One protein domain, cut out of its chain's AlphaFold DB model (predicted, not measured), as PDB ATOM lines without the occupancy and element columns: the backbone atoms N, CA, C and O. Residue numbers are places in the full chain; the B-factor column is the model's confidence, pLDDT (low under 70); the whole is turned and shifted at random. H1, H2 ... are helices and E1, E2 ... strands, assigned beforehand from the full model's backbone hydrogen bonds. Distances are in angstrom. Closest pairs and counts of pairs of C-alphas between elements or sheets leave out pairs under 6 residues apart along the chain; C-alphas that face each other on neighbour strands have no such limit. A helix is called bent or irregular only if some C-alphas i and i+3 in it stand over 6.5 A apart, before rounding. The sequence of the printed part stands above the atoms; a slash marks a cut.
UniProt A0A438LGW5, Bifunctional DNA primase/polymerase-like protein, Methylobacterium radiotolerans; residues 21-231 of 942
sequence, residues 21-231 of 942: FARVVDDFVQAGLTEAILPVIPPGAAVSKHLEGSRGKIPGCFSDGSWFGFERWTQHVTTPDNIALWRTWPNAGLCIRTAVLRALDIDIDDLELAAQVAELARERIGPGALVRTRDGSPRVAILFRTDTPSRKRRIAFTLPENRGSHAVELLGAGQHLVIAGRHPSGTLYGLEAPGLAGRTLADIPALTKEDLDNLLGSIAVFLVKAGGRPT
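This is residues 21 to 231 of the 942 residues of the protein "Bifunctional DNA primase/polymerase-like protein" of Methylobacterium radiotolerans (UniProt A0A438LGW5). One long antiparallel sheet of ten strands is bent back on itself into two leaves that are partly face to face, E1, E4, E10 and E11 opposite E7, E5, E9, E8 and E12, with E6 as the hinge. H4 and H5, side by side, cover the second leaf, H1 lies over the first on the same face, and a small hairpin, E2 and E3, sits by the edge strand E1 with H2 and H3 near that end. The 211 printed residues hold five named helices and twelve named strands, in the order H1 E1 H2 E2 E3 H3 E4 E5 H4 E6 E7 E8 E9 E10 E11 H5 E12, class mixed. The whole is compact, with a radius of gyration of the C-alphas of 17.2 A and spans of 53 by 38 by 29 A.

H1, residues 24 to 30, begins at C-alpha 24, (175.924, 168.676, 175.495). Then come E1 (37 to 40), H2 (49 to 54), E2 (60 to 63), E3 (66 to 69), H3 (80 to 86), E4 (93 to 97) and E5 (102 to 107, 15.4 A). H4, residues 111 to 125, is 20.9 A long. E6 (130 to 134), E7 (140 to 146, 19.3 A), E8 (153 to 158, 17.1 A), E9 (165 to 171, 17.9 A), E10 (176 to 182, 15.8 A) and E11 (188 to 191) follow. H5, residues 209 to 225, is 24.4 A long, and E12 (229 to 231) ends at C-alpha 231, (186.422, 137.399, 192.177).

The strongly twisted folded sheet runs E1 E4 E10 E11 E6 E7 E5 E9 E8 E12. Within hydrogen-bond range are, for instance, N 38 and O 95 of E1 and E4, 2.9 A, and N 105 and O 169 of E5 and E9, 2.7 A. E5, H4 and E6 form a split strand-helix-strand unit, two strands running the same way with E7 between them, its crossover right-handed. H4 is over E7 and E5 at a height over the sheet of 9.0 A. H4 and H5 touch, Arg 124 and Leu 215 having the closest C-alphas, 6.6 A, at a shallow tilt of 24 degrees, opposite ways. H3 only grazes the sheet, with residues 82 to 86; H2 is not on it. The closest C-alphas of E1 and E2 are those of Val 40 and Gly 60, 5.2 A. In the hairpin E2 and E3, N 61 and O 68 are 2.9 A apart. Each O i to N i+4 pair is within range in H3, H4 and H5, but 2 of 3 in H1 and 0 of 2 in H2, where 2 of 3 O i to N i+3 pairs are.

The C-alphas farthest apart, of Asp 64 and Lys 225, are 53.4 A apart. The printed part has no cut; the link from E11 to H5, 17 residues, is long. Mean pLDDT of the printed part is 86.2, with residues 160 to 164 and 227 to 231 among those under 70.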
ATOM      1  N   PHE A  21     179.081 167.027 171.028       91.56
ATOM      2  CA  PHE A  21     179.815 168.282 170.847       91.56
ATOM      3  C   PHE A  21     178.965 169.436 170.297       91.56
ATOM      4  O   PHE A  21     179.371 170.587 170.411       91.56
ATOM      5  N   ALA A  22     177.777 169.173 169.748       85.88
ATOM      6  CA  ALA A  22     176.901 170.223 169.232       85.88
ATOM      7  C   ALA A  22     176.197 171.037 170.332       85.88
ATOM      8  O   ALA A  22     175.900 172.208 170.111       85.88
ATOM      9  N   ARG A  23     175.875 170.417 171.479       84.44
ATOM     10  CA  ARG A  23     175.132 171.069 172.579       84.44
ATOM     11  C   ARG A  23     175.539 170.582 173.966       84.44
ATOM     12  O   ARG A  23     175.777 171.398 174.838       84.44
ATOM     13  N   VAL A  24     175.644 169.267 174.169       88.50
ATOM     14  CA  VAL A  24     175.924 168.676 175.495       88.50
ATOM     15  C   VAL A  24     177.273 169.139 176.047       88.50
ATOM     16  O   VAL A  24     177.398 169.356 177.244       88.50
ATOM     17  N   VAL A  25     178.276 169.329 175.185       92.75
ATOM     18  CA  VAL A  25     179.605 169.809 175.600       92.75
ATOM     19  C   VAL A  25     179.564 171.179 176.288       92.75
ATOM     20  O   VAL A  25     180.410 171.441 177.139       92.75
ATOM     21  N   ASP A  26     178.576 172.024 175.980       92.50
ATOM     22  CA  ASP A  26     178.491 173.382 176.526       92.50
ATOM     23  C   ASP A  26     178.215 173.368 178.026       92.50
ATOM     24  O   ASP A  26     178.803 174.168 178.749       92.50
ATOM     25  N   ASP A  27     177.426 172.405 178.507       92.00
ATOM     26  CA  ASP A  27     177.179 172.219 179.939       92.00
ATOM     27  C   ASP A  27     178.479 171.861 180.681       92.00
ATOM     28  O   ASP A  27     178.731 172.346 181.780       92.00
ATOM     29  N   PHE A  28     179.358 171.059 180.067       92.75
ATOM     30  CA  PHE A  28     180.653 170.697 180.658       92.75
ATOM     31  C   PHE A  28     181.641 171.863 180.624       92.75
ATOM     32  O   PHE A  28     182.377 172.076 181.588       92.75
ATOM     33  N   VAL A  29     181.654 172.632 179.533       93.06
ATOM     34  CA  VAL A  29     182.488 173.834 179.417       93.06
ATOM     35  C   VAL A  29     182.060 174.874 180.453       93.06
ATOM     36  O   VAL A  29     182.906 175.388 181.183       93.06
ATOM     37  N   GLN A  30     180.755 175.135 180.583       92.88
ATOM     38  CA  GLN A  30     180.200 176.056 181.583       92.88
ATOM     39  C   GLN A  30     180.454 175.576 183.016       92.88
ATOM     40  O   GLN A  30     180.728 176.396 183.891       92.88
ATOM     41  N   ALA A  31     180.442 174.261 183.248       91.56
ATOM     42  CA  ALA A  31     180.758 173.684 184.549       91.56
ATOM     43  C   ALA A  31     182.248 173.782 184.934       91.56
ATOM     44  O   ALA A  31     182.604 173.435 186.061       91.56
ATOM     45  N   GLY A  32     183.120 174.242 184.028       92.69
ATOM     46  CA  GLY A  32     184.564 174.331 184.254       92.69
ATOM     47  C   GLY A  32     185.302 173.002 184.063       92.69
ATOM     48  O   GLY A  32     186.378 172.811 184.620       92.69
ATOM     49  N   LEU A  33     184.735 172.068 183.293       93.88
ATOM     50  CA  LEU A  33     185.311 170.742 183.036       93.88
ATOM     51  C   LEU A  33     186.058 170.644 181.702       93.88
ATOM     52  O   LEU A  33     186.461 169.543 181.329       93.88
ATOM     53  N   THR A  34     186.252 171.763 180.992       94.12
ATOM     54  CA  THR A  34     186.841 171.815 179.642       94.12
ATOM     55  C   THR A  34     188.071 170.928 179.512       94.12
ATOM     56  O   THR A  34     188.086 170.052 178.654       94.12
ATOM     57  N   GLU A  35     189.043 171.075 180.415       92.69
ATOM     58  CA  GLU A  35     190.330 170.377 180.362       92.69
ATOM     59  C   GLU A  35     190.213 168.848 180.395       92.69
ATOM     60  O   GLU A  35     191.110 168.164 179.902       92.69
ATOM     61  N   ALA A  36     189.125 168.312 180.959       91.56
ATOM     62  CA  ALA A  36     188.903 166.884 181.168       91.56
ATOM     63  C   ALA A  36     188.159 166.191 180.014       91.56
ATOM     64  O   ALA A  36     188.059 164.961 180.017       91.56
ATOM     65  N   ILE A  37     187.603 166.953 179.069       95.56
ATOM     66  CA  ILE A  37     186.762 166.452 177.974       95.56
ATOM     67  C   ILE A  37     187.635 165.834 176.886       95.56
ATOM     68  O   ILE A  37     188.625 166.429 176.482       95.56
ATOM     69  N   LEU A  38     187.239 164.679 176.353       96.69
ATOM     70  CA  LEU A  38     187.898 164.042 175.214       96.69
ATOM     71  C   LEU A  38     186.866 163.488 174.212       96.69
ATOM     72  O   LEU A  38     185.799 163.014 174.623       96.69
ATOM     73  N   PRO A  39     187.170 163.509 172.903       96.44
ATOM     74  CA  PRO A  39     186.330 162.919 171.869       96.44
ATOM     75  C   PRO A  39     186.489 161.396 171.821       96.44
ATOM     76  O   PRO A  39     187.590 160.868 171.950       96.44
ATOM     77  N   VAL A  40     185.385 160.683 171.601       95.94
ATOM     78  CA  VAL A  40     185.306 159.214 171.522       95.94
ATOM     79  C   VAL A  40     185.042 158.783 170.088       95.94
ATOM     80  O   VAL A  40     184.185 159.359 169.410       95.94
ATOM     81  N   ILE A  41     185.723 157.718 169.659       93.50
ATOM     82  CA  ILE A  41     185.527 157.115 168.335       93.50
ATOM     83  C   ILE A  41     184.064 156.656 168.188       93.50
ATOM     84  O   ILE A  41     183.610 155.848 168.998       93.50
ATOM     85  N   PRO A  42     183.320 157.080 167.154       91.69
ATOM     86  CA  PRO A  42     181.948 156.630 166.926       91.69
ATOM     87  C   PRO A  42     181.870 155.110 166.662       91.69
ATOM     88  O   PRO A  42     182.725 154.577 165.952       91.69
ATOM     89  N   PRO A  43     180.828 154.386 167.127       89.00
ATOM     90  CA  PRO A  43     180.682 152.941 166.892       89.00
ATOM     91  C   PRO A  43     180.766 152.501 165.421       89.00
ATOM     92  O   PRO A  43     181.279 151.427 165.126       89.00
ATOM     93  N   GLY A  44     180.262 153.331 164.502       85.62
ATOM     94  CA  GLY A  44     180.245 153.065 163.059       85.62
ATOM     95  C   GLY A  44     181.436 153.635 162.286       85.62
ATOM     96  O   GLY A  44     181.420 153.597 161.061       85.62
ATOM     97  N   ALA A  45     182.441 154.196 162.963       86.81
ATOM     98  CA  ALA A  45     183.579 154.823 162.302       86.81
ATOM     99  C   ALA A  45     184.463 153.812 161.554       86.81
ATOM    100  O   ALA A  45     184.634 152.669 161.996       86.81
ATOM    101  N   ALA A  46     185.062 154.271 160.451       85.25
ATOM    102  CA  ALA A  46     186.152 153.583 159.773       85.25
ATOM    103  C   ALA A  46     187.451 153.761 160.578       85.25
ATOM    104  O   ALA A  46     187.872 154.889 160.838       85.25
ATOM    105  N   VAL A  47     188.052 152.642 160.990       86.25
ATOM    106  CA  VAL A  47     189.277 152.566 161.803       86.25
ATOM    107  C   VAL A  47     190.156 151.413 161.313       86.25
ATOM    108  O   VAL A  47     189.688 150.522 160.609       86.25
ATOM    109  N   SER A  48     191.422 151.385 161.724       77.19
ATOM    110  CA  SER A  48     192.300 150.229 161.518       77.19
ATOM    111  C   SER A  48     191.819 148.982 162.274       77.19
ATOM    112  O   SER A  48     191.296 149.093 163.382       77.19
ATOM    113  N   LYS A  49     192.109 147.789 161.737       75.19
ATOM    114  CA  LYS A  49     191.642 146.479 162.244       75.19
ATOM    115  C   LYS A  49     191.808 146.264 163.759       75.19
ATOM    116  O   LYS A  49     190.931 145.698 164.400       75.19
ATOM    117  N   HIS A  50     192.906 146.735 164.354       74.56
ATOM    118  CA  HIS A  50     193.168 146.578 165.792       74.56
ATOM    119  C   HIS A  50     192.275 147.454 166.702       74.56
ATOM    120  O   HIS A  50     192.218 147.209 167.903       74.56
ATOM    121  N   LEU A  51     191.557 148.446 166.154       77.38
ATOM    122  CA  LEU A  51     190.655 149.349 166.890       77.38
ATOM    123  C   LEU A  51     189.166 149.019 166.699       77.38
ATOM    124  O   LEU A  51     188.321 149.612 167.371       77.38
ATOM    125  N   GLU A  52     188.816 148.072 165.819       82.56
ATOM    126  CA  GLU A  52     187.420 147.765 165.465       82.56
ATOM    127  C   GLU A  52     186.556 147.381 166.677       82.56
ATOM    128  O   GLU A  52     185.396 147.796 166.757       82.56
ATOM    129  N   GLY A  53     187.129 146.640 167.635       80.06
ATOM    130  CA  GLY A  53     186.464 146.212 168.874       80.06
ATOM    131  C   GLY A  53     186.343 147.292 169.960       80.06
ATOM    132  O   GLY A  53     185.608 147.105 170.931       80.06
ATOM    133  N   SER A  54     187.027 148.427 169.789       83.31
ATOM    134  CA  SER A  54     187.104 149.519 170.773       83.31
ATOM    135  C   SER A  54     186.277 150.751 170.386       83.31
ATOM    136  O   SER A  54     186.177 151.707 171.161       83.31
ATOM    137  N   ARG A  55     185.650 150.740 169.201       87.62
ATOM    138  CA  ARG A  55     184.751 151.810 168.743       87.62
ATOM    139  C   ARG A  55     183.631 152.048 169.757       87.62
ATOM    140  O   ARG A  55     183.096 151.107 170.338       87.62
ATOM    141  N   GLY A  56     183.287 153.309 169.988       84.94
ATOM    142  CA  GLY A  56     182.296 153.735 170.976       84.94
ATOM    143  C   GLY A  56     182.745 153.636 172.436       84.94
ATOM    144  O   GLY A  56     181.930 153.907 173.314       84.94
ATOM    145  N   LYS A  57     183.994 153.226 172.710       85.81
ATOM    146  CA  LYS A  57     184.499 152.996 174.076       85.81
ATOM    147  C   LYS A  57     185.765 153.774 174.420       85.81
ATOM    148  O   LYS A  57     185.961 154.069 175.593       85.81
ATOM    149  N   ILE A  58     186.622 154.085 173.445       91.12
ATOM    150  CA  ILE A  58     187.924 154.732 173.681       91.12
ATOM    151  C   ILE A  58     187.998 156.147 173.085       91.12
ATOM    152  O   ILE A  58     187.325 156.415 172.080       91.12
ATOM    153  N   PRO A  59     188.836 157.036 173.650       94.88
ATOM    154  CA  PRO A  59     189.122 158.329 173.051       94.88
ATOM    155  C   PRO A  59     189.769 158.175 171.668       94.88
ATOM    156  O   PRO A  59     190.578 157.265 171.455       94.88
ATOM    157  N   GLY A  60     189.446 159.063 170.729       93.19
ATOM    158  CA  GLY A  60     190.024 159.028 169.386       93.19
ATOM    159  C   GLY A  60     190.108 160.371 168.687       93.19
ATOM    160  O   GLY A  60     189.371 161.292 169.017       93.19
ATOM    161  N   CYS A  61     190.989 160.447 167.694       92.44
ATOM    162  CA  CYS A  61     191.190 161.612 166.842       92.44
ATOM    163  C   CYS A  61     190.610 161.370 165.445       92.44
ATOM    164  O   CYS A  61     190.669 160.249 164.938       92.44
ATOM    165  N   PHE A  62     190.093 162.420 164.807       91.50
ATOM    166  CA  PHE A  62     189.641 162.369 163.418       91.50
ATOM    167  C   PHE A  62     190.557 163.207 162.526       91.50
ATOM    168  O   PHE A  62     190.786 164.387 162.794       91.50
ATOM    169  N   SER A  63     191.079 162.590 161.469       86.62
ATOM    170  CA  SER A  63     191.940 163.234 160.477       86.62
ATOM    171  C   SER A  63     191.765 162.544 159.122       86.62
ATOM    172  O   SER A  63     191.552 161.334 159.073       86.62
ATOM    173  N   ASP A  64     191.781 163.307 158.028       84.81
ATOM    174  CA  ASP A  64     191.709 162.801 156.645       84.81
ATOM    175  C   ASP A  64     190.600 161.762 156.385       84.81
ATOM    176  O   ASP A  64     190.793 160.734 155.735       84.81
ATOM    177  N   GLY A  65     189.400 162.012 156.918       82.31
ATOM    178  CA  GLY A  65     188.245 161.135 156.708       82.31
ATOM    179  C   GLY A  65     188.257 159.839 157.529       82.31
ATOM    180  O   GLY A  65     187.325 159.046 157.405       82.31
ATOM    181  N   SER A  66     189.263 159.630 158.385       86.06
ATOM    182  CA  SER A  66     189.457 158.401 159.163       86.06
ATOM    183  C   SER A  66     189.602 158.674 160.663       86.06
ATOM    184  O   SER A  66     190.032 159.748 161.088       86.06
ATOM    185  N   TRP A  67     189.223 157.688 161.482       90.25
ATOM    186  CA  TRP A  67     189.356 157.749 162.939       90.25
ATOM    187  C   TRP A  67     190.571 156.956 163.429       90.25
ATOM    188  O   TRP A  67     190.817 155.832 162.991       90.25
ATOM    189  N   PHE A  68     191.279 157.524 164.402       88.06
ATOM    190  CA  PHE A  68     192.471 156.960 165.034       88.06
ATOM    191  C   PHE A  68     192.333 156.989 166.561       88.06
ATOM    192  O   PHE A  68     191.483 157.697 167.102       88.06
ATOM    193  N   GLY A  69     193.166 156.227 167.272       87.88
ATOM    194  CA  GLY A  69     193.267 156.342 168.730       87.88
ATOM    195  C   GLY A  69     193.822 157.709 169.147       87.88
ATOM    196  O   GLY A  69     194.609 158.309 168.421       87.88
ATOM    197  N   PHE A  70     193.405 158.213 170.308       90.75
ATOM    198  CA  PHE A  70     193.912 159.480 170.839       90.75
ATOM    199  C   PHE A  70     195.212 159.221 171.611       90.75
ATOM    200  O   PHE A  70     195.189 158.684 172.720       90.75
ATOM    201  N   GLU A  71     196.359 159.574 171.040       84.94
ATOM    202  CA  GLU A  71     197.655 159.366 171.695       84.94
ATOM    203  C   GLU A  71     197.814 160.220 172.959       84.94
ATOM    204  O   GLU A  71     197.421 161.386 172.992       84.94
ATOM    205  N   ARG A  72     198.400 159.637 174.016       86.50
ATOM    206  CA  ARG A  72     198.681 160.309 175.304       86.50
ATOM    207  C   ARG A  72     197.479 161.071 175.888       86.50
ATOM    208  O   ARG A  72     197.641 162.064 176.595       86.50
ATOM    209  N   TRP A  73     196.261 160.587 175.639       91.00
ATOM    210  CA  TRP A  73     195.021 161.252 176.056       91.00
ATOM    211  C   TRP A  73     194.932 161.502 177.570       91.00
ATOM    212  O   TRP A  73     194.281 162.458 177.991       91.00
ATOM    213  N   THR A  74     195.603 160.682 178.389       86.25
ATOM    214  CA  THR A  74     195.681 160.833 179.854       86.25
ATOM    215  C   THR A  74     196.401 162.111 180.286       86.25
ATOM    216  O   THR A  74     196.073 162.644 181.343       86.25
ATOM    217  N   GLN A  75     197.335 162.607 179.467       87.06
ATOM    218  CA  GLN A  75     198.141 163.813 179.697       87.06
ATOM    219  C   GLN A  75     197.618 165.034 178.922       87.06
ATOM    220  O   GLN A  75     198.065 166.152 179.159       87.06
ATOM    221  N   HIS A  76     196.702 164.835 177.971       89.94
ATOM    222  CA  HIS A  76     196.173 165.910 177.134       89.94
ATOM    223  C   HIS A  76     195.452 166.970 177.978       89.94
ATOM    224  O   HIS A  76     194.715 166.616 178.881       89.94
ATOM    225  N   VAL A  77     195.572 168.258 177.675       90.81
ATOM    226  CA  VAL A  77     194.755 169.301 178.314       90.81
ATOM    227  C   VAL A  77     193.911 169.950 177.234       90.81
ATOM    228  O   VAL A  77     194.444 170.575 176.320       90.81
ATOM    229  N   THR A  78     192.601 169.755 177.324       94.94
ATOM    230  CA  THR A  78     191.659 170.221 176.309       94.94
ATOM    231  C   THR A  78     191.464 171.726 176.406       94.94
ATOM    232  O   THR A  78     191.092 172.248 177.456       94.94
ATOM    233  N   THR A  79     191.666 172.421 175.290       95.38
ATOM    234  CA  THR A  79     191.481 173.872 175.177       95.38
ATOM    235  C   THR A  79     190.150 174.229 174.495       95.38
ATOM    236  O   THR A  79     189.548 173.386 173.822       95.38
ATOM    237  N   PRO A  80     189.680 175.489 174.592       94.31
ATOM    238  CA  PRO A  80     188.534 175.961 173.812       94.31
ATOM    239  C   PRO A  80     188.684 175.742 172.296       94.31
ATOM    240  O   PRO A  80     187.708 175.386 171.634       94.31
ATOM    241  N   ASP A  81     189.901 175.864 171.756       93.69
ATOM    242  CA  ASP A  81     190.187 175.594 170.340       93.69
ATOM    243  C   ASP A  81     190.030 174.108 169.997       93.69
ATOM    244  O   ASP A  81     189.535 173.765 168.922       93.69
ATOM    245  N   ASN A  82     190.385 173.205 170.921       96.12
ATOM    246  CA  ASN A  82     190.110 171.780 170.750       96.12
ATOM    247  C   ASN A  82     188.605 171.509 170.691       96.12
ATOM    248  O   ASN A  82     188.160 170.782 169.808       96.12
ATOM    249  N   ILE A  83     187.806 172.137 171.562       95.69
ATOM    250  CA  ILE A  83     186.341 172.011 171.519       95.69
ATOM    251  C   ILE A  83     185.783 172.542 170.192       95.69
ATOM    252  O   ILE A  83     184.945 171.883 169.572       95.69
ATOM    253  N   ALA A  84     186.265 173.698 169.725       93.19
ATOM    254  CA  ALA A  84     185.872 174.264 168.438       93.19
ATOM    255  C   ALA A  84     186.209 173.324 167.268       93.19
ATOM    256  O   ALA A  84     185.383 173.138 166.374       93.19
ATOM    257  N   LEU A  85     187.377 172.676 167.303       94.00
ATOM    258  CA  LEU A  85     187.774 171.672 166.320       94.00
ATOM    259  C   LEU A  85     186.890 170.419 166.395       94.00
ATOM    260  O   LEU A  85     186.367 169.979 165.374       94.00
ATOM    261  N   TRP A  86     186.680 169.844 167.578       95.12
ATOM    262  CA  TRP A  86     185.940 168.585 167.743       95.12
ATOM    263  C   TRP A  86     184.450 168.713 167.429       95.12
ATOM    264  O   TRP A  86     183.825 167.737 167.021       95.12
ATOM    265  N   ARG A  87     183.889 169.927 167.502       93.94
ATOM    266  CA  ARG A  87     182.555 170.248 166.964       93.94
ATOM    267  C   ARG A  87     182.414 169.961 165.469       93.94
ATOM    268  O   ARG A  87     181.304 169.724 165.007       93.94
ATOM    269  N   THR A  88     183.516 169.978 164.720       92.12
ATOM    270  CA  THR A  88     183.524 169.670 163.280       92.12
ATOM    271  C   THR A  88     183.620 168.170 162.989       92.12
ATOM    272  O   THR A  88     183.435 167.755 161.846       92.12
ATOM    273  N   TRP A  89     183.911 167.340 163.997       92.94
ATOM    274  CA  TRP A  89     184.164 165.916 163.797       92.94
ATOM    275  C   TRP A  89     182.861 165.111 163.684       92.94
ATOM    276  O   TRP A  89     181.943 165.278 164.493       92.94
ATOM    277  N   PRO A  90     182.762 164.188 162.713       89.69
ATOM    278  CA  PRO A  90     181.514 163.500 162.420       89.69
ATOM    279  C   PRO A  90     181.139 162.514 163.531       89.69
ATOM    280  O   PRO A  90     181.828 161.520 163.755       89.69
ATOM    281  N   ASN A  91     179.997 162.748 164.184       89.62
ATOM    282  CA  ASN A  91     179.379 161.849 165.170       89.62
ATOM    283  C   ASN A  91     180.247 161.508 166.399       89.62
ATOM    284  O   ASN A  91     179.990 160.497 167.057       89.62
ATOM    285  N   ALA A  92     181.255 162.328 166.716       93.06
ATOM    286  CA  ALA A  92     182.154 162.121 167.852       93.06
ATOM    287  C   ALA A  92     181.366 161.935 169.160       93.06
ATOM    288  O   ALA A  92     180.489 162.747 169.456       93.06
ATOM    289  N   GLY A  93     181.663 160.896 169.943       93.88
ATOM    290  CA  GLY A  93     181.144 160.769 171.311       93.88
ATOM    291  C   GLY A  93     181.945 161.630 172.290       93.88
ATOM    292  O   GLY A  93     183.008 162.123 171.935       93.88
ATOM    293  N   LEU A  94     181.473 161.789 173.524       94.56
ATOM    294  CA  LEU A  94     182.126 162.585 174.567       94.56
ATOM    295  C   LEU A  94     182.437 161.701 175.776       94.56
ATOM    296  O   LEU A  94     181.537 161.101 176.373       94.56
ATOM    297  N   CYS A  95     183.709 161.646 176.163       95.44
ATOM    298  CA  CYS A  95     184.144 161.079 177.435       95.44
ATOM    299  C   CYS A  95     184.839 162.125 178.302       95.44
ATOM    300  O   CYS A  95     185.300 163.154 177.811       95.44
ATOM    301  N   ILE A  96     184.931 161.828 179.593       94.19
ATOM    302  CA  ILE A  96     185.669 162.631 180.561       94.19
ATOM    303  C   ILE A  96     186.803 161.810 181.166       94.19
ATOM    304  O   ILE A  96     186.646 160.613 181.422       94.19
ATOM    305  N   ARG A  97     187.945 162.448 181.424       93.44
ATOM    306  CA  ARG A  97     189.004 161.851 182.239       93.44
ATOM    307  C   ARG A  97     188.593 161.800 183.699       93.44
ATOM    308  O   ARG A  97     188.301 162.830 184.312       93.44
ATOM    309  N   THR A  98     188.688 160.620 184.300       93.19
ATOM    310  CA  THR A  98     188.268 160.430 185.692       93.19
ATOM    311  C   THR A  98     189.297 160.917 186.724       93.19
ATOM    312  O   THR A  98     189.078 160.886 187.936       93.19
ATOM    313  N   ALA A  99     190.417 161.462 186.237       85.38
ATOM    314  CA  ALA A  99     191.379 162.236 187.018       85.38
ATOM    315  C   ALA A  99     190.828 163.593 187.503       85.38
ATOM    316  O   ALA A  99     191.400 164.164 188.428       85.38
ATOM    317  N   VAL A 100     189.725 164.091 186.930       85.44
ATOM    318  CA  VAL A 100     189.050 165.324 187.382       85.44
ATOM    319  C   VAL A 100     187.760 164.998 188.138       85.44
ATOM    320  O   VAL A 100     187.565 165.472 189.254       85.44
ATOM    321  N   LEU A 101     186.923 164.118 187.581       90.06
ATOM    322  CA  LEU A 101     185.740 163.571 188.252       90.06
ATOM    323  C   LEU A 101     185.872 162.065 188.410       90.06
ATOM    324  O   LEU A 101     185.947 161.345 187.419       90.06
ATOM    325  N   ARG A 102     185.869 161.574 189.645       92.88
ATOM    326  CA  ARG A 102     185.913 160.131 189.904       92.88
ATOM    327  C   ARG A 102     184.586 159.555 189.472       92.88
ATOM    328  O   ARG A 102     183.571 160.243 189.542       92.88
ATOM    329  N   ALA A 103     184.599 158.305 189.042       94.56
ATOM    330  CA  ALA A 103     183.372 157.599 188.729       94.56
ATOM    331  C   ALA A 103     183.345 156.267 189.464       94.56
ATOM    332  O   ALA A 103     184.325 155.533 189.438       94.56
ATOM    333  N   LEU A 104     182.226 155.951 190.099       96.06
ATOM    334  CA  LEU A 104     181.921 154.602 190.542       96.06
ATOM    335  C   LEU A 104     181.118 153.923 189.431       96.06
ATOM    336  O   LEU A 104     179.941 154.231 189.254       96.06
ATOM    337  N   ASP A 105     181.766 153.066 188.651       96.19
ATOM    338  CA  ASP A 105     181.169 152.302 187.557       96.19
ATOM    339  C   ASP A 105     180.598 150.988 188.101       96.19
ATOM    340  O   ASP A 105     181.328 150.125 188.595       96.19
ATOM    341  N   ILE A 106     179.275 150.865 188.075       95.19
ATOM    342  CA  ILE A 106     178.521 149.734 188.614       95.19
ATOM    343  C   ILE A 106     178.177 148.820 187.439       95.19
ATOM    344  O   ILE A 106     177.162 148.985 186.756       95.19
ATOM    345  N   ASP A 107     179.059 147.851 187.208       91.81
ATOM    346  CA  ASP A 107     178.982 146.873 186.130       91.81
ATOM    347  C   ASP A 107     178.290 145.579 186.595       91.81
ATOM    348  O   ASP A 107     178.893 144.508 186.722       91.81
ATOM    349  N   ILE A 108     177.000 145.709 186.917       90.06
ATOM    350  CA  ILE A 108     176.141 144.635 187.428       90.06
ATOM    351  C   ILE A 108     174.989 144.423 186.436       90.06
ATOM    352  O   ILE A 108     174.320 145.380 186.052       90.06
ATOM    353  N   ASP A 109     174.772 143.174 186.008       88.56
ATOM    354  CA  ASP A 109     173.696 142.829 185.058       88.56
ATOM    355  C   ASP A 109     172.372 142.478 185.752       88.56
ATOM    356  O   ASP A 109     171.328 142.452 185.103       88.56
ATOM    357  N   ASP A 110     172.404 142.216 187.058       87.81
ATOM    358  CA  ASP A 110     171.200 142.050 187.868       87.81
ATOM    359  C   ASP A 110     170.561 143.418 188.164       87.81
ATOM    360  O   ASP A 110     171.199 144.298 188.744       87.81
ATOM    361  N   LEU A 111     169.313 143.608 187.726       88.12
ATOM    362  CA  LEU A 111     168.620 144.899 187.778       88.12
ATOM    363  C   LEU A 111     168.355 145.373 189.212       88.12
ATOM    364  O   LEU A 111     168.498 146.562 189.494       88.12
ATOM    365  N   GLU A 112     167.960 144.463 190.100       88.75
ATOM    366  CA  GLU A 112     167.605 144.801 191.478       88.75
ATOM    367  C   GLU A 112     168.863 145.112 192.295       88.75
ATOM    368  O   GLU A 112     168.937 146.151 192.954       88.75
ATOM    369  N   LEU A 113     169.895 144.276 192.172       89.75
ATOM    370  CA  LEU A 113     171.167 144.474 192.854       89.75
ATOM    371  C   LEU A 113     171.886 145.738 192.367       89.75
ATOM    372  O   LEU A 113     172.409 146.495 193.185       89.75
ATOM    373  N   ALA A 114     171.896 146.002 191.055       91.38
ATOM    374  CA  ALA A 114     172.478 147.227 190.505       91.38
ATOM    375  C   ALA A 114     171.793 148.479 191.074       91.38
ATOM    376  O   ALA A 114     172.478 149.427 191.463       91.38
ATOM    377  N   ALA A 115     170.458 148.466 191.178       91.94
ATOM    378  CA  ALA A 115     169.690 149.567 191.754       91.94
ATOM    379  C   ALA A 115     170.004 149.771 193.245       91.94
ATOM    380  O   ALA A 115     170.223 150.903 193.671       91.94
ATOM    381  N   GLN A 116     170.097 148.692 194.027       93.50
ATOM    382  CA  GLN A 116     170.423 148.766 195.455       93.50
ATOM    383  C   GLN A 116     171.845 149.292 195.707       93.50
ATOM    384  O   GLN A 116     172.048 150.139 196.578       93.50
ATOM    385  N   VAL A 117     172.833 148.839 194.926       91.19
ATOM    386  CA  VAL A 117     174.219 149.332 195.022       91.19
ATOM    387  C   VAL A 117     174.309 150.800 194.599       91.19
ATOM    388  O   VAL A 117     175.019 151.579 195.237       91.19
ATOM    389  N   ALA A 118     173.584 151.195 193.548       94.00
ATOM    390  CA  ALA A 118     173.530 152.585 193.105       94.00
ATOM    391  C   ALA A 118     172.892 153.501 194.160       94.00
ATOM    392  O   ALA A 118     173.404 154.595 194.390       94.00
ATOM    393  N   GLU A 119     171.829 153.051 194.831       93.88
ATOM    394  CA  GLU A 119     171.177 153.814 195.898       93.88
ATOM    395  C   GLU A 119     172.101 153.988 197.108       93.88
ATOM    396  O   GLU A 119     172.347 155.117 197.531       93.88
ATOM    397  N   LEU A 120     172.732 152.903 197.572       91.56
ATOM    398  CA  LEU A 120     173.737 152.950 198.640       91.56
ATOM    399  C   LEU A 120     174.863 153.946 198.317       91.56
ATOM    400  O   LEU A 120     175.317 154.693 199.184       91.56
ATOM    401  N   ALA A 121     175.326 153.965 197.063       93.88
ATOM    402  CA  ALA A 121     176.354 154.899 196.629       93.88
ATOM    403  C   ALA A 121     175.853 156.350 196.598       93.88
ATOM    404  O   ALA A 121     176.563 157.241 197.063       93.88
ATOM    405  N   ARG A 122     174.639 156.604 196.099       92.94
ATOM    406  CA  ARG A 122     174.039 157.949 196.059       92.94
ATOM    407  C   ARG A 122     173.823 158.528 197.452       92.94
ATOM    408  O   ARG A 122     174.152 159.692 197.662       92.94
ATOM    409  N   GLU A 123     173.337 157.728 198.399       90.94
ATOM    410  CA  GLU A 123     173.140 158.155 199.790       90.94
ATOM    411  C   GLU A 123     174.449 158.619 200.440       90.94
ATOM    412  O   GLU A 123     174.471 159.611 201.167       90.94
ATOM    413  N   ARG A 124     175.554 157.920 200.154       89.75
ATOM    414  CA  ARG A 124     176.882 158.221 200.711       89.75
ATOM    415  C   ARG A 124     177.600 159.357 199.990       89.75
ATOM    416  O   ARG A 124     178.294 160.128 200.639       89.75
ATOM    417  N   ILE A 125     177.453 159.453 198.668       93.50
ATOM    418  CA  ILE A 125     178.044 160.533 197.863       93.50
ATOM    419  C   ILE A 125     177.308 161.856 198.114       93.50
ATOM    420  O   ILE A 125     177.930 162.915 198.146       93.50
ATOM    421  N   GLY A 126     175.992 161.799 198.312       87.56
ATOM    422  CA  GLY A 126     175.151 162.955 198.586       87.56
ATOM    423  C   GLY A 126     174.447 163.532 197.349       87.56
ATOM    424  O   GLY A 126     174.717 163.149 196.202       87.56
ATOM    425  N   PRO A 127     173.503 164.465 197.572       83.69
ATOM    426  CA  PRO A 127     172.695 165.053 196.513       83.69
ATOM    427  C   PRO A 127     173.562 165.831 195.514       83.69
ATOM    428  O   PRO A 127     174.497 166.536 195.885       83.69
ATOM    429  N   GLY A 128     173.231 165.714 194.226       84.12
ATOM    430  CA  GLY A 128     173.970 166.364 193.142       84.12
ATOM    431  C   GLY A 128     175.040 165.491 192.476       84.12
ATOM    432  O   GLY A 128     175.661 165.945 191.515       84.12
ATOM    433  N   ALA A 129     175.256 164.245 192.901       89.44
ATOM    434  CA  ALA A 129     176.078 163.308 192.131       89.44
ATOM    435  C   ALA A 129     175.571 163.197 190.678       89.44
ATOM    436  O   ALA A 129     174.363 163.185 190.436       89.44
ATOM    437  N   LEU A 130     176.478 163.136 189.699       93.19
ATOM    438  CA  LEU A 130     176.075 162.942 188.303       93.19
ATOM    439  C   LEU A 130     175.926 161.451 188.040       93.19
ATOM    440  O   LEU A 130     176.858 160.694 188.285       93.19
ATOM    441  N   VAL A 131     174.791 161.023 187.503       93.75
ATOM    442  CA  VAL A 131     174.560 159.609 187.208       93.75
ATOM    443  C   VAL A 131     174.498 159.426 185.704       93.75
ATOM    444  O   VAL A 131     173.636 159.993 185.035       93.75
ATOM    445  N   ARG A 132     175.414 158.621 185.170       93.88
ATOM    446  CA  ARG A 132     175.413 158.182 183.779       93.88
ATOM    447  C   ARG A 132     174.633 156.882 183.646       93.88
ATOM    448  O   ARG A 132     174.996 155.859 184.230       93.88
ATOM    449  N   THR A 133     173.628 156.905 182.782       90.69
ATOM    450  CA  THR A 133     172.779 155.763 182.447       90.69
ATOM    451  C   THR A 133     172.817 155.483 180.945       90.69
ATOM    452  O   THR A 133     173.463 156.183 180.153       90.69
ATOM    453  N   ARG A 134     172.229 154.352 180.556       87.69
ATOM    454  CA  ARG A 134     172.052 153.933 179.164       87.69
ATOM    455  C   ARG A 134     170.734 153.183 179.068       87.69
ATOM    456  O   ARG A 134     170.514 152.260 179.851       87.69
ATOM    457  N   ASP A 135     169.921 153.518 178.076       79.69
ATOM    458  CA  ASP A 135     168.636 152.853 177.860       79.69
ATOM    459  C   ASP A 135     168.805 151.335 177.698       79.69
ATOM    460  O   ASP A 135     169.698 150.863 176.983       79.69
ATOM    461  N   GLY A 136     167.941 150.573 178.376       80.31
ATOM    462  CA  GLY A 136     167.925 149.108 178.330       80.31
ATOM    463  C   GLY A 136     169.078 148.421 179.070       80.31
ATOM    464  O   GLY A 136     169.404 147.283 178.743       80.31
ATOM    465  N   SER A 137     169.729 149.093 180.028       88.56
ATOM    466  CA  SER A 137     170.876 148.557 180.770       88.56
ATOM    467  C   SER A 137     170.777 148.832 182.274       88.56
ATOM    468  O   SER A 137     170.616 149.992 182.640       88.56
ATOM    469  N   PRO A 138     170.984 147.822 183.142       88.50
ATOM    470  CA  PRO A 138     171.051 148.013 184.596       88.50
ATOM    471  C   PRO A 138     172.361 148.677 185.057       88.50
ATOM    472  O   PRO A 138     172.418 149.270 186.128       88.50
ATOM    473  N   ARG A 139     173.413 148.621 184.226       92.44
ATOM    474  CA  ARG A 139     174.733 149.209 184.504       92.44
ATOM    475  C   ARG A 139     174.691 150.740 184.516       92.44
ATOM    476  O   ARG A 139     174.317 151.360 183.506       92.44
ATOM    477  N   VAL A 140     175.171 151.347 185.596       94.44
ATOM    478  CA  VAL A 140     175.190 152.804 185.821       94.44
ATOM    479  C   VAL A 140     176.562 153.257 186.308       94.44
ATOM    480  O   VAL A 140     177.304 152.464 186.869       94.44
ATOM    481  N   ALA A 141     176.906 154.527 186.106       96.31
ATOM    482  CA  ALA A 141     178.117 155.102 186.692       96.31
ATOM    483  C   ALA A 141     177.793 156.398 187.434       96.31
ATOM    484  O   ALA A 141     177.054 157.228 186.909       96.31
ATOM    485  N   ILE A 142     178.342 156.586 188.634       96.38
ATOM    486  CA  ILE A 142     178.075 157.762 189.474       96.38
ATOM    487  C   ILE A 142     179.353 158.585 189.604       96.38
ATOM    488  O   ILE A 142     180.366 158.067 190.069       96.38
ATOM    489  N   LEU A 143     179.315 159.857 189.203       95.31
ATOM    490  CA  LEU A 143     180.460 160.755 189.224       95.31
ATOM    491  C   LEU A 143     180.413 161.749 190.384       95.31
ATOM    492  O   LEU A 143     179.371 162.343 190.676       95.31
ATOM    493  N   PHE A 144     181.578 161.956 190.994       94.75
ATOM    494  CA  PHE A 144     181.794 162.807 192.163       94.75
ATOM    495  C   PHE A 144     183.232 163.357 192.193       94.75
ATOM    496  O   PHE A 144     184.112 162.910 191.451       94.75
ATOM    497  N   ARG A 145     183.485 164.355 193.040       93.44
ATOM    498  CA  ARG A 145     184.824 164.902 193.305       93.44
ATOM    499  C   ARG A 145     185.481 164.182 194.477       93.44
ATOM    500  O   ARG A 145     184.796 163.617 195.320       93.44
ATOM    501  N   THR A 146     186.804 164.252 194.574       88.06
ATOM    502  CA  THR A 146     187.518 163.845 195.792       88.06
ATOM    503  C   THR A 146     188.573 164.873 196.161       88.06
ATOM    504  O   THR A 146     189.079 165.579 195.287       88.06
ATOM    505  N   ASP A 147     188.903 164.952 197.446       80.75
ATOM    506  CA  ASP A 147     189.956 165.825 197.988       80.75
ATOM    507  C   ASP A 147     191.381 165.312 197.709       80.75
ATOM    508  O   ASP A 147     192.345 166.072 197.707       80.75
ATOM    509  N   THR A 148     191.505 164.016 197.438       72.12
ATOM    510  CA  THR A 148     192.770 163.306 197.258       72.12
ATOM    511  C   THR A 148     192.826 162.616 195.892       72.12
ATOM    512  O   THR A 148     191.792 162.190 195.358       72.12
ATOM    513  N   PRO A 149     194.011 162.489 195.269       72.50
ATOM    514  CA  PRO A 149     194.178 161.659 194.081       72.50
ATOM    515  C   PRO A 149     193.825 160.198 194.385       72.50
ATOM    516  O   PRO A 149     194.365 159.601 195.313       72.50
ATOM    517  N   SER A 150     192.939 159.604 193.587       72.00
ATOM    518  CA  SER A 150     192.582 158.188 193.692       72.00
ATOM    519  C   SER A 150     192.934 157.445 192.401       72.00
ATOM    520  O   SER A 150     192.703 157.929 191.289       72.00
ATOM    521  N   ARG A 151     193.546 156.265 192.550       74.44
ATOM    522  CA  ARG A 151     193.808 155.322 191.450       74.44
ATOM    523  C   ARG A 151     192.614 154.370 191.290       74.44
ATOM    524  O   ARG A 151     191.735 154.308 192.150       74.44
ATOM    525  N   LYS A 152     192.588 153.622 190.182       78.44
ATOM    526  CA  LYS A 152     191.530 152.642 189.906       78.44
ATOM    527  C   LYS A 152     191.439 151.592 191.023       78.44
ATOM    528  O   LYS A 152     192.451 150.996 191.383       78.44
ATOM    529  N   ARG A 153     190.230 151.314 191.519       78.19
ATOM    530  CA  ARG A 153     189.939 150.191 192.435       78.19
ATOM    531  C   ARG A 153     188.786 149.372 191.877       78.19
ATOM    532  O   ARG A 153     187.896 149.934 191.255       78.19
ATOM    533  N   ARG A 154     188.792 148.057 192.083       80.31
ATOM    534  CA  ARG A 154     187.774 147.155 191.531       80.31
ATOM    535  C   ARG A 154     187.336 146.126 192.560       80.31
ATOM    536  O   ARG A 154     188.169 145.402 193.096       80.31
ATOM    537  N   ILE A 155     186.028 146.038 192.772       78.50
ATOM    538  CA  ILE A 155     185.352 144.991 193.535       78.50
ATOM    539  C   ILE A 155     184.673 144.083 192.509       78.50
ATOM    540  O   ILE A 155     183.570 144.381 192.057       78.50
ATOM    541  N   ALA A 156     185.346 143.020 192.071       76.31
ATOM    542  CA  ALA A 156     184.753 142.039 191.163       76.31
ATOM    543  C   ALA A 156     184.117 140.886 191.953       76.31
ATOM    544  O   ALA A 156     184.577 140.539 193.042       76.31
ATOM    545  N   PHE A 157     183.013 140.342 191.442       77.94
ATOM    546  CA  PHE A 157     182.273 139.254 192.078       77.94
ATOM    547  C   PHE A 157     181.444 138.444 191.069       77.94
ATOM    548  O   PHE A 157     181.203 138.871 189.940       77.94
ATOM    549  N   THR A 158     181.000 137.259 191.483       79.25
ATOM    550  CA  THR A 158     180.037 136.407 190.759       79.25
ATOM    551  C   THR A 158     178.791 136.181 191.603       79.25
ATOM    552  O   THR A 158     178.904 136.069 192.827       79.25
ATOM    553  N   LEU A 159     177.628 136.059 190.960       74.38
ATOM    554  CA  LEU A 159     176.368 135.723 191.624       74.38
ATOM    555  C   LEU A 159     176.059 134.217 191.499       74.38
ATOM    556  O   LEU A 159     176.457 133.594 190.514       74.38
ATOM    557  N   PRO A 160     175.351 133.602 192.465       62.12
ATOM    558  CA  PRO A 160     175.068 132.163 192.446       62.12
ATOM    559  C   PRO A 160     174.226 131.714 191.241       62.12
ATOM    560  O   PRO A 160     174.463 130.641 190.689       62.12
ATOM    561  N   GLU A 161     173.269 132.543 190.822       57.28
ATOM    562  CA  GLU A 161     172.301 132.214 189.766       57.28
ATOM    563  C   GLU A 161     172.749 132.671 188.366       57.28
ATOM    564  O   GLU A 161     172.201 132.227 187.358       57.28
ATOM    565  N   ASN A 162     173.791 133.508 188.281       56.97
ATOM    566  CA  ASN A 162     174.315 134.051 187.031       56.97
ATOM    567  C   ASN A 162     175.848 133.945 187.004       56.97
ATOM    568  O   ASN A 162     176.546 134.640 187.739       56.97
ATOM    569  N   ARG A 163     176.390 133.080 186.132       52.53
ATOM    570  CA  ARG A 163     177.848 132.868 185.989       52.53
ATOM    571  C   ARG A 163     178.585 134.034 185.305       52.53
ATOM    572  O   ARG A 163     179.776 133.905 185.021       52.53
ATOM    573  N   GLY A 164     177.907 135.142 185.005       57.91
ATOM    574  CA  GLY A 164     178.536 136.371 184.523       57.91
ATOM    575  C   GLY A 164     179.474 136.990 185.568       57.91
ATOM    576  O   GLY A 164     179.226 136.923 186.769       57.91
ATOM    577  N   SER A 165     180.578 137.588 185.113       72.06
ATOM    578  CA  SER A 165     181.445 138.388 185.985       72.06
ATOM    579  C   SER A 165     180.821 139.767 186.169       72.06
ATOM    580  O   SER A 165     180.639 140.483 185.187       72.06
ATOM    581  N   HIS A 166     180.569 140.158 187.415       84.38
ATOM    582  CA  HIS A 166     180.118 141.498 187.786       84.38
ATOM    583  C   HIS A 166     181.261 142.277 188.433       84.38
ATOM    584  O   HIS A 166     182.213 141.686 188.959       84.38
ATOM    585  N   ALA A 167     181.199 143.604 188.389       87.31
ATOM    586  CA  ALA A 167     182.169 144.439 189.080       87.31
ATOM    587  C   ALA A 167     181.595 145.792 189.496       87.31
ATOM    588  O   ALA A 167     180.738 146.351 188.826       87.31
ATOM    589  N   VAL A 168     182.129 146.343 190.582       87.81
ATOM    590  CA  VAL A 168     182.016 147.764 190.912       87.81
ATOM    591  C   VAL A 168     183.419 148.363 190.865       87.81
ATOM    592  O   VAL A 168     184.310 147.920 191.593       87.81
ATOM    593  N   GLU A 169     183.646 149.335 189.987       90.00
ATOM    594  CA  GLU A 169     184.951 149.959 189.762       90.00
ATOM    595  C   GLU A 169     184.950 151.429 190.184       90.00
ATOM    596  O   GLU A 169     184.164 152.227 189.694       90.00
ATOM    597  N   LEU A 170     185.886 151.826 191.042       91.50
ATOM    598  CA  LEU A 170     186.266 153.227 191.174       91.50
ATOM    599  C   LEU A 170     187.229 153.570 190.035       91.50
ATOM    600  O   LEU A 170     188.352 153.066 190.002       91.50
ATOM    601  N   LEU A 171     186.819 154.455 189.138       91.00
ATOM    602  CA  LEU A 171     187.634 155.039 188.081       91.00
ATOM    603  C   LEU A 171     188.234 156.364 188.567       91.00
ATOM    604  O   LEU A 171     187.520 157.251 189.041       91.00
ATOM    605  N   GLY A 172     189.556 156.491 188.442       87.25
ATOM    606  CA  GLY A 172     190.337 157.630 188.930       87.25
ATOM    607  C   GLY A 172     191.396 158.074 187.921       87.25
ATOM    608  O   GLY A 172     191.128 158.116 186.717       87.25
ATOM    609  N   ALA A 173     192.599 158.411 188.384       83.88
ATOM    610  CA  ALA A 173     193.696 158.818 187.503       83.88
ATOM    611  C   ALA A 173     194.017 157.753 186.431       83.88
ATOM    612  O   ALA A 173     193.995 156.551 186.701       83.88
ATOM    613  N   GLY A 174     194.290 158.199 185.200       84.19
ATOM    614  CA  GLY A 174     194.613 157.324 184.064       84.19
ATOM    615  C   GLY A 174     193.428 156.570 183.445       84.19
ATOM    616  O   GLY A 174     193.647 155.736 182.573       84.19
ATOM    617  N   GLN A 175     192.190 156.824 183.881       93.75
ATOM    618  CA  GLN A 175     190.970 156.228 183.318       93.75
ATOM    619  C   GLN A 175     190.068 157.307 182.678       93.75
ATOM    620  O   GLN A 175     190.234 158.510 182.911       93.75
ATOM    621  N   HIS A 176     189.126 156.879 181.835       94.31
ATOM    622  CA  HIS A 176     188.093 157.726 181.233       94.31
ATOM    623  C   HIS A 176     186.731 157.040 181.313       94.31
ATOM    624  O   HIS A 176     186.641 155.819 181.420       94.31
ATOM    625  N   LEU A 177     185.667 157.833 181.212       94.75
ATOM    626  CA  LEU A 177     184.295 157.339 181.152       94.75
ATOM    627  C   LEU A 177     183.542 158.045 180.023       94.75
ATOM    628  O   LEU A 177     183.559 159.271 179.941       94.75
ATOM    629  N   VAL A 178     182.878 157.283 179.150       94.00
ATOM    630  CA  VAL A 178     182.005 157.842 178.102       94.00
ATOM    631  C   VAL A 178     180.721 158.356 178.752       94.00
ATOM    632  O   VAL A 178     179.994 157.584 179.376       94.00
ATOM    633  N   ILE A 179     180.445 159.655 178.612       91.88
ATOM    634  CA  ILE A 179     179.316 160.321 179.279       91.88
ATOM    635  C   ILE A 179     178.166 160.607 178.316       91.88
ATOM    636  O   ILE A 179     177.006 160.528 178.713       91.88
ATOM    637  N   ALA A 180     178.468 160.894 177.049       91.00
ATOM    638  CA  ALA A 180     177.452 161.154 176.036       91.00
ATOM    639  C   ALA A 180     177.880 160.621 174.663       91.00
ATOM    640  O   ALA A 180     179.063 160.582 174.329       91.00
ATOM    641  N   GLY A 181     176.909 160.218 173.846       88.75
ATOM    642  CA  GLY A 181     177.138 159.646 172.515       88.75
ATOM    643  C   GLY A 181     176.532 158.252 172.366       88.75
ATOM    644  O   GLY A 181     175.770 157.795 173.214       88.75
ATOM    645  N   ARG A 182     176.844 157.563 171.264       89.12
ATOM    646  CA  ARG A 182     176.248 156.259 170.941       89.12
ATOM    647  C   ARG A 182     177.098 155.106 171.482       89.12
ATOM    648  O   ARG A 182     178.287 155.026 171.188       89.12
ATOM    649  N   HIS A 183     176.476 154.191 172.218       88.62
ATOM    650  CA  HIS A 183     177.082 152.925 172.631       88.62
ATOM    651  C   HIS A 183     177.111 151.932 171.447       88.62
ATOM    652  O   HIS A 183     176.204 151.962 170.613       88.62
ATOM    653  N   PRO A 184     178.079 150.996 171.367       86.56
ATOM    654  CA  PRO A 184     178.116 149.956 170.328       86.56
ATOM    655  C   PRO A 184     176.854 149.097 170.153       86.56
ATOM    656  O   PRO A 184     176.633 148.562 169.074       86.56
ATOM    657  N   SER A 185     176.000 148.989 171.174       84.38
ATOM    658  CA  SER A 185     174.689 148.313 171.088       84.38
ATOM    659  C   SER A 185     173.623 149.124 170.345       84.38
ATOM    660  O   SER A 185     172.527 148.627 170.125       84.38
ATOM    661  N   GLY A 186     173.907 150.384 170.005       83.62
ATOM    662  CA  GLY A 186     172.985 151.284 169.321       83.62
ATOM    663  C   GLY A 186     172.217 152.244 170.234       83.62
ATOM    664  O   GLY A 186     171.670 153.210 169.710       83.62
ATOM    665  N   THR A 187     172.211 152.056 171.557       88.50
ATOM    666  CA  THR A 187     171.568 152.985 172.510       88.50
ATOM    667  C   THR A 187     172.459 154.188 172.837       88.50
ATOM    668  O   THR A 187     173.652 154.197 172.515       88.50
ATOM    669  N   LEU A 188     171.883 155.238 173.430       86.19
ATOM    670  CA  LEU A 188     172.616 156.449 173.800       86.19
ATOM    671  C   LEU A 188     173.096 156.389 175.253       86.19
ATOM    672  O   LEU A 188     172.393 155.916 176.146       86.19
ATOM    673  N   TYR A 189     174.310 156.881 175.469       87.62
ATOM    674  CA  TYR A 189     174.787 157.305 176.776       87.62
ATOM    675  C   TYR A 189     174.147 158.646 177.141       87.62
ATOM    676  O   TYR A 189     174.067 159.532 176.285       87.62
ATOM    677  N   GLY A 190     173.751 158.813 178.402       86.12
ATOM    678  CA  GLY A 190     173.233 160.081 178.910       86.12
ATOM    679  C   GLY A 190     173.429 160.242 180.414       86.12
ATOM    680  O   GLY A 190     173.702 159.273 181.124       86.12
ATOM    681  N   LEU A 191     173.294 161.483 180.882       90.12
ATOM    682  CA  LEU A 191     173.207 161.811 182.302       90.12
ATOM    683  C   LEU A 191     171.737 161.927 182.716       90.12
ATOM    684  O   LEU A 191     170.927 162.477 181.969       90.12
ATOM    685  N   GLU A 192     171.402 161.448 183.912       89.81
ATOM    686  CA  GLU A 192     170.092 161.695 184.521       89.81
ATOM    687  C   GLU A 192     169.858 163.202 184.710       89.81
ATOM    688  O   GLU A 192     170.770 163.949 185.075       89.81
ATOM    689  N   ALA A 193     168.628 163.663 184.458       81.31
ATOM    690  CA  ALA A 193     168.263 165.068 184.616       81.31
ATOM    691  C   ALA A 193     168.396 165.512 186.091       81.31
ATOM    692  O   ALA A 193     168.000 164.762 186.983       81.31
ATOM    693  N   PRO A 194     168.909 166.728 186.371       81.19
ATOM    694  CA  PRO A 194     169.204 167.811 185.423       81.19
ATOM    695  C   PRO A 194     170.606 167.754 184.778       81.19
ATOM    696  O   PRO A 194     170.970 168.662 184.035       81.19
ATOM    697  N   GLY A 195     171.408 166.718 185.040       87.06
ATOM    698  CA  GLY A 195     172.775 166.614 184.533       87.06
ATOM    699  C   GLY A 195     173.676 167.739 185.055       87.06
ATOM    700  O   GLY A 195     173.751 167.968 186.266       87.06
ATOM    701  N   LEU A 196     174.368 168.418 184.134       88.62
ATOM    702  CA  LEU A 196     175.275 169.546 184.401       88.62
ATOM    703  C   LEU A 196     174.695 170.919 184.031       88.62
ATOM    704  O   LEU A 196     175.345 171.932 184.278       88.62
ATOM    705  N   ALA A 197     173.487 170.979 183.467       86.19
ATOM    706  CA  ALA A 197     172.897 172.234 183.017       86.19
ATOM    707  C   ALA A 197     172.754 173.228 184.185       86.19
ATOM    708  O   ALA A 197     172.084 172.946 185.180       86.19
ATOM    709  N   GLY A 198     173.400 174.393 184.064       84.69
ATOM    710  CA  GLY A 198     173.393 175.440 185.092       84.69
ATOM    711  C   GLY A 198     174.181 175.110 186.367       84.69
ATOM    712  O   GLY A 198     173.995 175.796 187.370       84.69
ATOM    713  N   ARG A 199     175.035 174.077 186.350       90.19
ATOM    714  CA  ARG A 199     175.869 173.659 187.487       90.19
ATOM    715  C   ARG A 199     177.346 173.916 187.216       90.19
ATOM    716  O   ARG A 199     177.810 173.844 186.084       90.19
ATOM    717  N   THR A 200     178.095 174.157 188.277       90.75
ATOM    718  CA  THR A 200     179.554 174.279 188.293       90.75
ATOM    719  C   THR A 200     180.198 173.029 188.891       90.75
ATOM    720  O   THR A 200     179.545 172.234 189.570       90.75
ATOM    721  N   LEU A 201     181.509 172.857 188.695       88.88
ATOM    722  CA  LEU A 201     182.278 171.781 189.327       88.88
ATOM    723  C   LEU A 201     182.109 171.750 190.859       88.88
ATOM    724  O   LEU A 201     182.085 170.673 191.452       88.88
ATOM    725  N   ALA A 202     181.958 172.915 191.498       88.50
ATOM    726  CA  ALA A 202     181.760 173.020 192.943       88.50
ATOM    727  C   ALA A 202     180.416 172.437 193.412       88.50
ATOM    728  O   ALA A 202     180.336 171.936 194.532       88.50
ATOM    729  N   ASP A 203     179.400 172.429 192.546       90.44
ATOM    730  CA  ASP A 203     178.077 171.877 192.850       90.44
ATOM    731  C   ASP A 203     178.062 170.343 192.836       90.44
ATOM    732  O   ASP A 203     177.062 169.733 193.214       90.44
ATOM    733  N   ILE A 204     179.132 169.696 192.361       92.62
ATOM    734  CA  ILE A 204     179.288 168.238 192.395       92.62
ATOM    735  C   ILE A 204     179.829 167.846 193.779       92.62
ATOM    736  O   ILE A 204     180.823 168.438 194.218       92.62
ATOM    737  N   PRO A 205     179.231 166.857 194.468       93.25
ATOM    738  CA  PRO A 205     179.670 166.445 195.799       93.25
ATOM    739  C   PRO A 205     181.127 165.983 195.802       93.25
ATOM    740  O   PRO A 205     181.592 165.369 194.838       93.25
ATOM    741  N   ALA A 206     181.841 166.290 196.885       92.31
ATOM    742  CA  ALA A 206     183.222 165.882 197.104       92.31
ATOM    743  C   ALA A 206     183.299 164.899 198.273       92.31
ATOM    744  O   ALA A 206     182.800 165.203 199.352       92.31
ATOM    745  N   LEU A 207     183.935 163.750 198.055       92.06
ATOM    746  CA  LEU A 207     184.228 162.780 199.105       92.06
ATOM    747  C   LEU A 207     185.660 162.936 199.606       92.06
ATOM    748  O   LEU A 207     186.585 163.131 198.808       92.06
ATOM    749  N   THR A 208     185.836 162.797 200.916       89.06
ATOM    750  CA  THR A 208     187.168 162.622 201.493       89.06
ATOM    751  C   THR A 208     187.714 161.232 201.167       89.06
ATOM    752  O   THR A 208     186.960 160.326 200.790       89.06
ATOM    753  N   LYS A 209     189.026 161.027 201.328       80.31
ATOM    754  CA  LYS A 209     189.620 159.680 201.234       80.31
ATOM    755  C   LYS A 209     188.908 158.681 202.156       80.31
ATOM    756  O   LYS A 209     188.606 157.571 201.728       80.31
ATOM    757  N   GLU A 210     188.622 159.094 203.389       81.00
ATOM    758  CA  GLU A 210     187.970 158.259 204.398       81.00
ATOM    759  C   GLU A 210     186.532 157.905 203.997       81.00
ATOM    760  O   GLU A 210     186.157 156.734 204.021       81.00
ATOM    761  N   ASP A 211     185.741 158.879 203.540       84.88
ATOM    762  CA  ASP A 211     184.367 158.627 203.086       84.88
ATOM    763  C   ASP A 211     184.325 157.710 201.861       84.88
ATOM    764  O   ASP A 211     183.450 156.848 201.741       84.88
ATOM    765  N   LEU A 212     185.295 157.861 200.958       85.12
ATOM    766  CA  LEU A 212     185.450 157.004 199.791       85.12
ATOM    767  C   LEU A 212     185.824 155.565 200.179       85.12
ATOM    768  O   LEU A 212     185.267 154.612 199.625       85.12
ATOM    769  N   ASP A 213     186.745 155.396 201.130       76.44
ATOM    770  CA  ASP A 213     187.119 154.090 201.677       76.44
ATOM    771  C   ASP A 213     185.926 153.421 202.378       76.44
ATOM    772  O   ASP A 213     185.630 152.250 202.113       76.44
ATOM    773  N   ASN A 214     185.178 154.181 203.179       75.31
ATOM    774  CA  ASN A 214     183.969 153.731 203.870       75.31
ATOM    775  C   ASN A 214     182.849 153.336 202.899       75.31
ATOM    776  O   ASN A 214     182.163 152.328 203.112       75.31
ATOM    777  N   LEU A 215     182.664 154.095 201.816       83.94
ATOM    778  CA  LEU A 215     181.716 153.775 200.751       83.94
ATOM    779  C   LEU A 215     182.070 152.443 200.080       83.94
ATOM    780  O   LEU A 215     181.226 151.548 199.999       83.94
ATOM    781  N   LEU A 216     183.320 152.272 199.640       79.00
ATOM    782  CA  LEU A 216     183.754 151.038 198.980       79.00
ATOM    783  C   LEU A 216     183.695 149.826 199.920       79.00
ATOM    784  O   LEU A 216     183.282 148.747 199.493       79.00
ATOM    785  N   GLY A 217     184.035 150.008 201.199       60.84
ATOM    786  CA  GLY A 217     183.861 148.984 202.230       60.84
ATOM    787  C   GLY A 217     182.393 148.594 202.422       60.84
ATOM    788  O   GLY A 217     182.065 147.407 202.435       60.84
ATOM    789  N   SER A 218     181.493 149.579 202.485       70.62
ATOM    790  CA  SER A 218     180.047 149.348 202.618       70.62
ATOM    791  C   SER A 218     179.478 148.586 201.418       70.62
ATOM    792  O   SER A 218     178.701 147.649 201.604       70.62
ATOM    793  N   ILE A 219     179.904 148.932 200.199       75.44
ATOM    794  CA  ILE A 219     179.517 148.225 198.972       75.44
ATOM    795  C   ILE A 219     180.022 146.779 198.997       75.44
ATOM    796  O   ILE A 219     179.252 145.867 198.716       75.44
ATOM    797  N   ALA A 220     181.284 146.542 199.365       64.88
ATOM    798  CA  ALA A 220     181.833 145.188 199.438       64.88
ATOM    799  C   ALA A 220     181.056 144.304 200.432       64.88
ATOM    800  O   ALA A 220     180.673 143.184 200.096       64.88
ATOM    801  N   VAL A 221     180.761 144.826 201.630       62.47
ATOM    802  CA  VAL A 221     179.952 144.124 202.642       62.47
ATOM    803  C   VAL A 221     178.539 143.850 202.128       62.47
ATOM    804  O   VAL A 221     178.014 142.753 202.328       62.47
ATOM    805  N   PHE A 222     177.922 144.826 201.462       74.81
ATOM    806  CA  PHE A 222     176.588 144.681 200.886       74.81
ATOM    807  C   PHE A 222     176.541 143.580 199.818       74.81
ATOM    808  O   PHE A 222     175.687 142.698 199.883       74.81
ATOM    809  N   LEU A 223     177.502 143.571 198.891       76.44
ATOM    810  CA  LEU A 223     177.599 142.571 197.825       76.44
ATOM    811  C   LEU A 223     177.777 141.150 198.374       76.44
ATOM    812  O   LEU A 223     177.143 140.223 197.876       76.44
ATOM    813  N   VAL A 224     178.581 140.975 199.428       67.94
ATOM    814  CA  VAL A 224     178.743 139.672 200.097       67.94
ATOM    815  C   VAL A 224     177.439 139.222 200.759       67.94
ATOM    816  O   VAL A 224     177.043 138.067 200.606       67.94
ATOM    817  N   LYS A 225     176.727 140.125 201.450       69.06
ATOM    818  CA  LYS A 225     175.416 139.819 202.055       69.06
ATOM    819  C   LYS A 225     174.362 139.437 201.015       69.06
ATOM    820  O   LYS A 225     173.530 138.583 201.295       69.06
ATOM    821  N   ALA A 226     174.427 140.024 199.823       70.94
ATOM    822  CA  ALA A 226     173.568 139.686 198.690       70.94
ATOM    823  C   ALA A 226     173.965 138.368 197.982       70.94
ATOM    824  O   ALA A 226     173.423 138.042 196.929       70.94
ATOM    825  N   GLY A 227     174.915 137.599 198.532       66.38
ATOM    826  CA  GLY A 227     175.358 136.316 197.979       66.38
ATOM    827  C   GLY A 227     176.452 136.425 196.910       66.38
ATOM    828  O   GLY A 227     176.827 135.414 196.315       66.38
ATOM    829  N   GLY A 228     176.988 137.626 196.672       67.94
ATOM    830  CA  GLY A 228     178.109 137.859 195.771       67.94
ATOM    831  C   GLY A 228     179.394 137.229 196.301       67.94
ATOM    832  O   GLY A 228     179.846 137.526 197.406       67.94
ATOM    833  N   ARG A 229     180.013 136.365 195.495       64.12
ATOM    834  CA  ARG A 229     181.323 135.777 195.797       64.12
ATOM    835  C   ARG A 229     182.409 136.628 195.145       64.12
ATOM    836  O   ARG A 229     182.402 136.707 193.915       64.12
ATOM    837  N   PRO A 230     183.318 137.261 195.906       54.50
ATOM    838  CA  PRO A 230     184.377 138.080 195.334       54.50
ATOM    839  C   PRO A 230     185.221 137.287 194.332       54.50
ATOM    840  O   PRO A 230     185.673 136.179 194.620       54.50
ATOM    841  N   THR A 231     185.453 137.867 193.162       50.41
ATOM    842  CA  THR A 231     186.422 137.399 192.177       50.41
ATOM    843  C   THR A 231     187.577 138.389 192.190       50.41
ATOM    844  O   THR A 231     187.395 139.595 192.086       50.41
TER     845      THR A 231